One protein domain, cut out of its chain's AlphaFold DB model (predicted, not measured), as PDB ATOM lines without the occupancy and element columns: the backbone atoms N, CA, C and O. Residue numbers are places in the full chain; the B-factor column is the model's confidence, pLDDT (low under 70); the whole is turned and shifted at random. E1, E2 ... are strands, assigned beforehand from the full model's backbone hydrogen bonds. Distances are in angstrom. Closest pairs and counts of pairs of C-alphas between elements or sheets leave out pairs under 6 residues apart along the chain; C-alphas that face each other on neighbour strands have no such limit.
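Overview. This is residues 39 to 116 of the 117 residues of an uncharacterized protein of Malus baccata (UniProt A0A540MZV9). A strongly twisted sheet of four strands, E2 to E5, makes the larger side of an open V, and a smaller sheet of E1, E6 and E7 makes the other side, the two only partly face to face. The long link of residues 92 to 104 wraps round from E5 to E6, and its residues 98 and 99 pair with residues 75 and 76 of E4. The printed part has 78 residues with seven named strands, E1 to E7 along the chain, and no named helix; its class is all strand, with under half of the residues, 38, in named elements. The sheets run E2 E3 E4 E5 and E1 E6 E7, both antiparallel throughout. The whole is compact and rounded, with a radius of gyration of the C-alphas of 11.9 A and spans of 32 by 31 by 25 A.

Along the chain. Find C-alpha 42 at (-15.262, -14.459, 26.401), where E1 begins; it runs to residue 44, 6.8 A. Next come E2, residues 53 to 58, 12.4 A, and E3, residues 64 to 71, 18.8 A. Look at residue 67, where E3 bends by 69 degrees. E4, residues 75 to 82, begins at C-alpha 75, (-9.098, 6.168, 27.872), spans 20.0 A and bends by 65 degrees at residue 78. E5 holds residues 87 to 91, 11.0 A, and E6 residues 105 to 108, 10.0 A. E7, residues 112 to 115, spans 10.1 A and ends at C-alpha 115, (-5.516, -4.946, 23.202).

Arrangement. Begin with E2 E3 E4 E5, a meander, each strand the antiparallel neighbour of the one before; E2 and E5 are its edge strands. In the hairpin E2 and E3, N 54 and O 68 are 2.9 A apart, within hydrogen-bond range. In the hairpin E3 and E4, look for N 69 and O 77 at 2.8 A. In the hairpin E4 and E5, N 89 and O 80 are 2.8 A apart, and the directions stand at 119 degrees. In the other sheet, E6 is the inner strand: N 108 and O 42 of E1 are 2.8 A apart, and N 105 and O 115 of E7, its hairpin partner, also 2.8 A. Between the sheets, the closest C-alphas of E1 and E2 are those of Ala 44 and Leu 56, 7.5 A. E4 and E7 are only just apart, 8.2 A at the closest.

Size, cuts and confidence. The C-alphas farthest apart are those of Pro 39 and Asn 72, 33.2 A. The printed part has no cut. The link from E5 to E6 is long, with 13 residues; that from E1 to E2 is short, and the others are tight. The mean pLDDT of the printed part is 94.9, and no printed residue is under 70.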
ATOM      1  N   PRO A  39     -15.902 -20.568  31.776       72.31
ATOM      2  CA  PRO A  39     -15.202 -21.774  31.325       72.31
ATOM      3  C   PRO A  39     -14.953 -21.845  29.810       72.31
ATOM      4  O   PRO A  39     -14.061 -22.570  29.380       72.31
ATOM      5  N   ARG A  40     -15.742 -21.135  28.991       82.56
ATOM      6  CA  ARG A  40     -15.623 -21.134  27.519       82.56
ATOM      7  C   ARG A  40     -14.775 -19.979  26.989       82.56
ATOM      8  O   ARG A  40     -14.486 -19.940  25.795       82.56
ATOM      9  N   GLY A  41     -14.370 -19.068  27.870       89.69
ATOM     10  CA  GLY A  41     -13.775 -17.804  27.476       89.69
ATOM     11  C   GLY A  41     -14.819 -16.790  27.012       89.69
ATOM     12  O   GLY A  41     -15.971 -17.124  26.738       89.69
ATOM     13  N   PHE A  42     -14.407 -15.529  26.911       92.56
ATOM     14  CA  PHE A  42     -15.262 -14.459  26.401       92.56
ATOM     15  C   PHE A  42     -14.446 -13.415  25.644       92.56
ATOM     16  O   PHE A  42     -13.231 -13.297  25.816       92.56
ATOM     17  N   LYS A  43     -15.132 -12.638  24.808       95.31
ATOM     18  CA  LYS A  43     -14.580 -11.465  24.131       95.31
ATOM     19  C   LYS A  43     -15.527 -10.289  24.329       95.31
ATOM     20  O   LYS A  43     -16.728 -10.444  24.138       95.31
ATOM     21  N   ALA A  44     -14.983  -9.124  24.660       96.31
ATOM     22  CA  ALA A  44     -15.745  -7.896  24.835       96.31
ATOM     23  C   ALA A  44     -15.071  -6.710  24.139       96.31
ATOM     24  O   ALA A  44     -13.843  -6.649  24.040       96.31
ATOM     25  N   THR A  45     -15.886  -5.760  23.686       97.75
ATOM     26  CA  THR A  45     -15.459  -4.484  23.100       97.75
ATOM     27  C   THR A  45     -16.190  -3.328  23.789       97.75
ATOM     28  O   THR A  45     -17.358  -3.496  24.159       97.75
ATOM     29  N   PRO A  46     -15.543  -2.167  23.979       97.50
ATOM     30  CA  PRO A  46     -16.191  -0.985  24.532       97.50
ATOM     31  C   PRO A  46     -17.317  -0.482  23.632       97.50
ATOM     32  O   PRO A  46     -17.138  -0.336  22.423       97.50
ATOM     33  N   ASP A  47     -18.461  -0.175  24.231       96.12
ATOM     34  CA  ASP A  47     -19.577   0.486  23.571       96.12
ATOM     35  C   ASP A  47     -19.333   2.012  23.568       96.12
ATOM     36  O   ASP A  47     -19.205   2.625  24.635       96.12
ATOM     37  N   PRO A  48     -19.258   2.669  22.394       93.88
ATOM     38  CA  PRO A  48     -19.048   4.114  22.298       93.88
ATOM     39  C   PRO A  48     -20.128   4.966  22.982       93.88
ATOM     40  O   PRO A  48     -19.861   6.126  23.315       93.88
ATOM     41  N   SER A  49     -21.335   4.424  23.167       95.31
ATOM     42  CA  SER A  49     -22.453   5.113  23.820       95.31
ATOM     43  C   SER A  49     -22.281   5.214  25.338       95.31
ATOM     44  O   SER A  49     -22.792   6.154  25.955       95.31
ATOM     45  N   ILE A  50     -21.510   4.302  25.939       96.12
ATOM     46  CA  ILE A  50     -21.277   4.265  27.381       96.12
ATOM     47  C   ILE A  50     -20.269   5.347  27.779       96.12
ATOM     48  O   ILE A  50     -19.180   5.481  27.222       96.12
ATOM     49  N   GLN A  51     -20.652   6.155  28.768       95.06
ATOM     50  CA  GLN A  51     -19.878   7.326  29.191       95.06
ATOM     51  C   GLN A  51     -19.031   7.085  30.440       95.06
ATOM     52  O   GLN A  51     -18.074   7.824  30.659       95.06
ATOM     53  N   THR A  52     -19.378   6.089  31.254       95.38
ATOM     54  CA  THR A  52     -18.795   5.887  32.587       95.38
ATOM     55  C   THR A  52     -18.235   4.483  32.747       95.38
ATOM     56  O   THR A  52     -17.026   4.304  32.680       95.38
ATOM     57  N   PHE A  53     -19.090   3.482  32.934       96.88
ATOM     58  CA  PHE A  53     -18.682   2.112  33.206       96.88
ATOM     59  C   PHE A  53     -19.534   1.125  32.414       96.88
ATOM     60  O   PHE A  53     -20.762   1.207  32.428       96.88
ATOM     61  N   GLN A  54     -18.873   0.193  31.736       97.25
ATOM     62  CA  GLN A  54     -19.507  -0.921  31.043       97.25
ATOM     63  C   GLN A  54     -19.204  -2.216  31.807       97.25
ATOM     64  O   GLN A  54     -18.058  -2.677  31.762       97.25
ATOM     65  N   PRO A  55     -20.193  -2.817  32.493       96.06
ATOM     66  CA  PRO A  55     -20.005  -4.087  33.186       96.06
ATOM     67  C   PRO A  55     -19.761  -5.219  32.182       96.06
ATOM     68  O   PRO A  55     -20.406  -5.272  31.134       96.06
ATOM     69  N   LEU A  56     -18.843  -6.129  32.509       94.94
ATOM     70  CA  LEU A  56     -18.560  -7.334  31.716       94.94
ATOM     71  C   LEU A  56     -18.832  -8.603  32.514       94.94
ATOM     72  O   LEU A  56     -19.459  -9.529  32.013       94.94
ATOM     73  N   LEU A  57     -18.373  -8.628  33.764       92.94
ATOM     74  CA  LEU A  57     -18.650  -9.691  34.717       92.94
ATOM     75  C   LEU A  57     -19.204  -9.057  35.983       92.94
ATOM     76  O   LEU A  57     -18.655  -8.080  36.494       92.94
ATOM     77  N   THR A  58     -20.274  -9.633  36.503       92.12
ATOM     78  CA  THR A  58     -20.889  -9.204  37.754       92.12
ATOM     79  C   THR A  58     -20.851 -10.374  38.711       92.12
ATOM     80  O   THR A  58     -21.104 -11.516  38.315       92.12
ATOM     81  N   ASP A  59     -20.479 -10.105  39.956       90.19
ATOM     82  CA  ASP A  59     -20.474 -11.147  40.966       90.19
ATOM     83  C   ASP A  59     -21.920 -11.606  41.271       90.19
ATOM     84  O   ASP A  59     -22.872 -10.849  41.063       90.19
ATOM     85  N   PRO A  60     -22.127 -12.828  41.788       88.31
ATOM     86  CA  PRO A  60     -23.471 -13.345  42.058       88.31
ATOM     87  C   PRO A  60     -24.291 -12.509  43.052       88.31
ATOM     88  O   PRO A  60     -25.517 -12.599  43.051       88.31
ATOM     89  N   THR A  61     -23.632 -11.715  43.906       91.19
ATOM     90  CA  THR A  61     -24.292 -10.829  44.876       91.19
ATOM     91  C   THR A  61     -24.553  -9.424  44.330       91.19
ATOM     92  O   THR A  61     -25.225  -8.640  44.995       91.19
ATOM     93  N   VAL A  62     -24.088  -9.122  43.110       87.88
ATOM     94  CA  VAL A  62     -24.288  -7.844  42.398       87.88
ATOM     95  C   VAL A  62     -23.659  -6.638  43.121       87.88
ATOM     96  O   VAL A  62     -23.974  -5.484  42.841       87.88
ATOM     97  N   ASN A  63     -22.727  -6.884  44.039       95.31
ATOM     98  CA  ASN A  63     -22.007  -5.836  44.761       95.31
ATOM     99  C   ASN A  63     -20.775  -5.356  43.993       95.31
ATOM    100  O   ASN A  63     -20.375  -4.197  44.118       95.31
ATOM    101  N   PHE A  64     -20.181  -6.227  43.181       96.50
ATOM    102  CA  PHE A  64     -18.951  -5.968  42.455       96.50
ATOM    103  C   PHE A  64     -19.104  -6.299  40.977       96.50
ATOM    104  O   PHE A  64     -19.727  -7.288  40.585       96.50
ATOM    105  N   SER A  65     -18.477  -5.476  40.144       96.94
ATOM    106  CA  SER A  65     -18.429  -5.721  38.709       96.94
ATOM    107  C   SER A  65     -17.046  -5.440  38.152       96.94
ATOM    108  O   SER A  65     -16.440  -4.410  38.449       96.94
ATOM    109  N   LEU A  66     -16.547  -6.375  37.343       96.81
ATOM    110  CA  LEU A  66     -15.380  -6.179  36.497       96.81
ATOM    111  C   LEU A  66     -15.854  -5.655  35.141       96.81
ATOM    112  O   LEU A  66     -16.745  -6.241  34.521       96.81
ATOM    113  N   GLY A  67     -15.233  -4.589  34.652       96.94
ATOM    114  CA  GLY A  67     -15.613  -4.023  33.369       96.94
ATOM    115  C   GLY A  67     -14.717  -2.904  32.871       96.94
ATOM    116  O   GLY A  67     -13.624  -2.666  33.390       96.94
ATOM    117  N   PHE A  68     -15.186  -2.226  31.828       97.88
ATOM    118  CA  PHE A  68     -14.487  -1.093  31.237       97.88
ATOM    119  C   PHE A  68     -14.891   0.194  31.941       97.88
ATOM    120  O   PHE A  68     -16.048   0.603  31.878       97.88
ATOM    121  N   LEU A  69     -13.926   0.856  32.567       97.75
ATOM    122  CA  LEU A  69     -14.079   2.190  33.125       97.75
ATOM    123  C   LEU A  69     -13.549   3.219  32.129       97.75
ATOM    124  O   LEU A  69     -12.386   3.174  31.719       97.75
ATOM    125  N   ARG A  70     -14.404   4.164  31.748       97.31
ATOM    126  CA  ARG A  70     -14.055   5.265  30.862       97.31
ATOM    127  C   ARG A  70     -13.366   6.360  31.658       97.31
ATOM    128  O   ARG A  70     -13.960   6.986  32.530       97.31
ATOM    129  N   VAL A  71     -12.111   6.620  31.320       95.81
ATOM    130  CA  VAL A  71     -11.276   7.638  31.960       95.81
ATOM    131  C   VAL A  71     -11.008   8.744  30.947       95.81
ATOM    132  O   VAL A  71     -10.739   8.479  29.776       95.81
ATOM    133  N   ASN A  72     -11.136  10.007  31.361       95.12
ATOM    134  CA  ASN A  72     -10.850  11.171  30.511       95.12
ATOM    135  C   ASN A  72     -11.532  11.142  29.122       95.12
ATOM    136  O   ASN A  72     -10.997  11.676  28.155       95.12
ATOM    137  N   LYS A  73     -12.718  10.520  29.008       92.81
ATOM    138  CA  LYS A  73     -13.520  10.339  27.774       92.81
ATOM    139  C   LYS A  73     -12.897   9.465  26.677       92.81
ATOM    140  O   LYS A  73     -13.629   8.945  25.842       92.81
ATOM    141  N   THR A  74     -11.584   9.300  26.627       95.50
ATOM    142  CA  THR A  74     -10.900   8.595  25.527       95.50
ATOM    143  C   THR A  74     -10.081   7.404  25.988       95.50
ATOM    144  O   THR A  74      -9.636   6.630  25.146       95.50
ATOM    145  N   GLN A  75      -9.885   7.245  27.294       97.38
ATOM    146  CA  GLN A  75      -9.098   6.168  27.872       97.38
ATOM    147  C   GLN A  75     -10.016   5.116  28.485       97.38
ATOM    148  O   GLN A  75     -11.138   5.394  28.914       97.38
ATOM    149  N   LEU A  76      -9.509   3.897  28.522       98.06
ATOM    150  CA  LEU A  76     -10.146   2.729  29.082       98.06
ATOM    151  C   LEU A  76      -9.220   2.139  30.135       98.06
ATOM    152  O   LEU A  76      -8.089   1.746  29.846       98.06
ATOM    153  N   ALA A  77      -9.737   2.047  31.353       97.81
ATOM    154  CA  ALA A  77      -9.158   1.233  32.402       97.81
ATOM    155  C   ALA A  77      -9.997  -0.038  32.556       97.81
ATOM    156  O   ALA A  77     -11.226   0.025  32.610       97.81
ATOM    157  N   LEU A  78      -9.347  -1.195  32.640       98.06
ATOM    158  CA  LEU A  78     -10.019  -2.409  33.092       98.06
ATOM    159  C   LEU A  78     -10.094  -2.349  34.618       98.06
ATOM    160  O   LEU A  78      -9.056  -2.308  35.280       98.06
ATOM    161  N   ALA A  79     -11.307  -2.302  35.161       97.94
ATOM    162  CA  ALA A  79     -11.541  -1.985  36.562       97.94
ATOM    163  C   ALA A  79     -12.470  -2.995  37.230       97.94
ATOM    164  O   ALA A  79     -13.426  -3.467  36.614       97.94
ATOM    165  N   LEU A  80     -12.211  -3.266  38.508       97.94
ATOM    166  CA  LEU A  80     -13.181  -3.859  39.425       97.94
ATOM    167  C   LEU A  80     -13.781  -2.727  40.257       97.94
ATOM    168  O   LEU A  80     -13.042  -2.018  40.943       97.94
ATOM    169  N   ILE A  81     -15.099  -2.561  40.200       97.81
ATOM    170  CA  ILE A  81     -15.816  -1.522  40.944       97.81
ATOM    171  C   ILE A  81     -16.732  -2.129  41.999       97.81
ATOM    172  O   ILE A  81     -17.226  -3.248  41.834       97.81
ATOM    173  N   HIS A  82     -17.011  -1.352  43.042       97.00
ATOM    174  CA  HIS A  82     -18.185  -1.564  43.876       97.00
ATOM    175  C   HIS A  82     -19.390  -0.874  43.224       97.00
ATOM    176  O   HIS A  82     -19.384   0.340  43.029       97.00
ATOM    177  N   VAL A  83     -20.417  -1.641  42.859       94.38
ATOM    178  CA  VAL A  83     -21.521  -1.174  42.002       94.38
ATOM    179  C   VAL A  83     -22.300  -0.029  42.655       94.38
ATOM    180  O   VAL A  83     -22.578   0.974  42.000       94.38
ATOM    181  N   LEU A  84     -22.611  -0.140  43.951       93.75
ATOM    182  CA  LEU A  84     -23.430   0.853  44.657       93.75
ATOM    183  C   LEU A  84     -22.735   2.204  44.817       93.75
ATOM    184  O   LEU A  84     -23.394   3.236  44.722       93.75
ATOM    185  N   SER A  85     -21.424   2.213  45.068       94.56
ATOM    186  CA  SER A  85     -20.683   3.471  45.212       94.56
ATOM    187  C   SER A  85     -20.077   3.961  43.897       94.56
ATOM    188  O   SER A  85     -19.688   5.117  43.807       94.56
ATOM    189  N   SER A  86     -20.040   3.114  42.860       92.19
ATOM    190  CA  SER A  86     -19.339   3.365  41.591       92.19
ATOM    191  C   SER A  86     -17.832   3.620  41.750       92.19
ATOM    192  O   SER A  86     -17.186   4.101  40.818       92.19
ATOM    193  N   ASP A  87     -17.257   3.261  42.900       94.19
ATOM    194  CA  ASP A  87     -15.837   3.463  43.168       94.19
ATOM    195  C   ASP A  87     -14.998   2.307  42.606       94.19
ATOM    196  O   ASP A  87     -15.328   1.133  42.832       94.19
ATOM    197  N   PRO A  88     -13.882   2.605  41.917       95.88
ATOM    198  CA  PRO A  88     -12.930   1.589  41.503       95.88
ATOM    199  C   PRO A  88     -12.117   1.096  42.703       95.88
ATOM    200  O   PRO A  88     -11.426   1.862  43.370       95.88
ATOM    201  N   LEU A  89     -12.158  -0.213  42.937       96.75
ATOM    202  CA  LEU A  89     -11.373  -0.893  43.972       96.75
ATOM    203  C   LEU A  89     -10.037  -1.407  43.433       96.75
ATOM    204  O   LEU A  89      -9.071  -1.542  44.180       96.75
ATOM    205  N   TRP A  90      -9.984  -1.710  42.136       97.69
ATOM    206  CA  TRP A  90      -8.782  -2.192  41.467       97.69
ATOM    207  C   TRP A  90      -8.766  -1.771  39.998       97.69
ATOM    208  O   TRP A  90      -9.811  -1.758  39.347       97.69
ATOM    209  N   LEU A  91      -7.571  -1.475  39.479       97.56
ATOM    210  CA  LEU A  91      -7.310  -1.160  38.075       97.56
ATOM    211  C   LEU A  91      -6.195  -2.059  37.533       97.56
ATOM    212  O   LEU A  91      -5.145  -2.202  38.164       97.56
ATOM    213  N   ALA A  92      -6.390  -2.604  36.334       96.44
ATOM    214  CA  ALA A  92      -5.328  -3.293  35.612       96.44
ATOM    215  C   ALA A  92      -4.345  -2.270  35.032       96.44
ATOM    216  O   ALA A  92      -4.760  -1.374  34.301       96.44
ATOM    217  N   ASN A  93      -3.054  -2.429  35.335       94.38
ATOM    218  CA  ASN A  93      -1.966  -1.587  34.823       94.38
ATOM    219  C   ASN A  93      -2.290  -0.071  34.846       94.38
ATOM    220  O   ASN A  93      -2.386   0.562  33.796       94.38
ATOM    221  N   PRO A  94      -2.447   0.547  36.032       94.00
ATOM    222  CA  PRO A  94      -2.863   1.950  36.138       94.00
ATOM    223  C   PRO A  94      -1.875   2.946  35.504       94.00
ATOM    224  O   PRO A  94      -2.236   4.097  35.277       94.00
ATOM    225  N   ALA A  95      -0.642   2.520  35.208       95.69
ATOM    226  CA  ALA A  95       0.357   3.334  34.523       95.69
ATOM    227  C   ALA A  95       0.116   3.445  33.006       95.69
ATOM    228  O   ALA A  95       0.612   4.381  32.381       95.69
ATOM    229  N   GLN A  96      -0.638   2.516  32.409       95.19
ATOM    230  CA  GLN A  96      -0.893   2.479  30.972       95.19
ATOM    231  C   GLN A  96      -2.340   2.067  30.699       95.19
ATOM    232  O   GLN A  96      -2.699   0.892  30.738       95.19
ATOM    233  N   LEU A  97      -3.162   3.067  30.385       97.12
ATOM    234  CA  LEU A  97      -4.558   2.873  30.015       97.12
ATOM    235  C   LEU A  97      -4.685   2.629  28.511       97.12
ATOM    236  O   LEU A  97      -3.998   3.270  27.716       97.12
ATOM    237  N   ALA A  98      -5.604   1.744  28.138       97.44
ATOM    238  CA  ALA A  98      -5.944   1.503  26.744       97.44
ATOM    239  C   ALA A  98      -6.808   2.645  26.188       97.44
ATOM    240  O   ALA A  98      -7.329   3.489  26.923       97.44
ATOM    241  N   ARG A  99      -7.012   2.671  24.877       97.31
ATOM    242  CA  ARG A  99      -7.939   3.591  24.214       97.31
ATOM    243  C   ARG A  99      -9.374   3.081  24.347       97.31
ATOM    244  O   ARG A  99      -9.649   1.896  24.177       97.31
ATOM    245  N   TRP A 100     -10.317   3.981  24.602       97.31
ATOM    246  CA  TRP A 100     -11.746   3.697  24.491       97.31
ATOM    247  C   TRP A 100     -12.154   3.761  23.016       97.31
ATOM    248  O   TRP A 100     -12.389   4.841  22.471       97.31
ATOM    249  N   SER A 101     -12.208   2.607  22.357       95.56
ATOM    250  CA  SER A 101     -12.591   2.459  20.951       95.56
ATOM    251  C   SER A 101     -13.319   1.135  20.755       95.56
ATOM    252  O   SER A 101     -13.034   0.157  21.433       95.56
ATOM    253  N   ASP A 102     -14.203   1.103  19.767       93.81
ATOM    254  CA  ASP A 102     -14.821  -0.098  19.197       93.81
ATOM    255  C   ASP A 102     -13.808  -1.139  18.675       93.81
ATOM    256  O   ASP A 102     -14.144  -2.310  18.509       93.81
ATOM    257  N   ARG A 103     -12.555  -0.731  18.435       95.88
ATOM    258  CA  ARG A 103     -11.445  -1.617  18.056       95.88
ATOM    259  C   ARG A 103     -10.684  -2.190  19.252       95.88
ATOM    260  O   ARG A 103      -9.903  -3.121  19.069       95.88
ATOM    261  N   THR A 104     -10.890  -1.649  20.449       97.50
ATOM    262  CA  THR A 104     -10.286  -2.176  21.674       97.50
ATOM    263  C   THR A 104     -10.990  -3.466  22.060       97.50
ATOM    264  O   THR A 104     -12.217  -3.546  22.045       97.50
ATOM    265  N   THR A 105     -10.222  -4.494  22.407       97.69
ATOM    266  CA  THR A 105     -10.750  -5.827  22.708       97.69
ATOM    267  C   THR A 105     -10.205  -6.342  24.030       97.69
ATOM    268  O   THR A 105      -9.007  -6.258  24.290       97.69
ATOM    269  N   LEU A 106     -11.091  -6.903  24.852       97.38
ATOM    270  CA  LEU A 106     -10.737  -7.744  25.989       97.38
ATOM    271  C   LEU A 106     -11.066  -9.189  25.630       97.38
ATOM    272  O   LEU A 106     -12.203  -9.485  25.261       97.38
ATOM    273  N   LEU A 107     -10.082 -10.074  25.731       96.06
ATOM    274  CA  LEU A 107     -10.218 -11.497  25.452       96.06
ATOM    275  C   LEU A 107      -9.842 -12.299  26.694       96.06
ATOM    276  O   LEU A 107      -8.770 -12.098  27.261       96.06
ATOM    277  N   PHE A 108     -10.698 -13.241  27.073       94.12
ATOM    278  CA  PHE A 108     -10.381 -14.284  28.033       94.12
ATOM    279  C   PHE A 108     -10.389 -15.640  27.336       94.12
ATOM    280  O   PHE A 108     -11.435 -16.100  26.887       94.12
ATOM    281  N   ASN A 109      -9.221 -16.273  27.236       92.31
ATOM    282  CA  ASN A 109      -9.068 -17.634  26.715       92.31
ATOM    283  C   ASN A 109      -7.835 -18.298  27.349       92.31
ATOM    284  O   ASN A 109      -6.769 -18.363  26.742       92.31
ATOM    285  N   GLY A 110      -7.928 -18.653  28.634       89.19
ATOM    286  CA  GLY A 110      -6.785 -19.123  29.434       89.19
ATOM    287  C   GLY A 110      -5.800 -18.017  29.850       89.19
ATOM    288  O   GLY A 110      -4.971 -18.209  30.732       89.19
ATOM    289  N   SER A 111      -5.913 -16.831  29.261       92.31
ATOM    290  CA  SER A 111      -5.273 -15.589  29.693       92.31
ATOM    291  C   SER A 111      -6.233 -14.431  29.451       92.31
ATOM    292  O   SER A 111      -7.069 -14.513  28.551       92.31
ATOM    293  N   LEU A 112      -6.121 -13.378  30.261       93.25
ATOM    294  CA  LEU A 112      -6.908 -12.157  30.119       93.25
ATOM    295  C   LEU A 112      -6.056 -11.091  29.429       93.25
ATOM    296  O   LEU A 112      -5.079 -10.614  30.003       93.25
ATOM    297  N   VAL A 113      -6.409 -10.750  28.193       96.19
ATOM    298  CA  VAL A 113      -5.622  -9.857  27.336       96.19
ATOM    299  C   VAL A 113      -6.476  -8.672  26.914       96.19
ATOM    300  O   VAL A 113      -7.559  -8.855  26.360       96.19
ATOM    301  N   LEU A 114      -5.973  -7.466  27.170       97.38
ATOM    302  CA  LEU A 114      -6.531  -6.208  26.684       97.38
ATOM    303  C   LEU A 114      -5.641  -5.694  25.549       97.38
ATOM    304  O   LEU A 114      -4.430  -5.573  25.725       97.38
ATOM    305  N   SER A 115      -6.233  -5.414  24.392       96.44
ATOM    306  CA  SER A 115      -5.516  -4.946  23.202       96.44
ATOM    307  C   SER A 115      -6.248  -3.783  22.552       96.44
ATOM    308  O   SER A 115      -7.461  -3.858  22.347       96.44
ATOM    309  N   ASP A 116      -5.513  -2.735  22.198       94.25
ATOM    310  CA  ASP A 116      -5.997  -1.542  21.507       94.25
ATOM    311  C   ASP A 116      -5.091  -1.155  20.311       94.25
ATOM    312  O   ASP A 116      -3.990  -1.695  20.188       94.25
TER     313      ASP A 116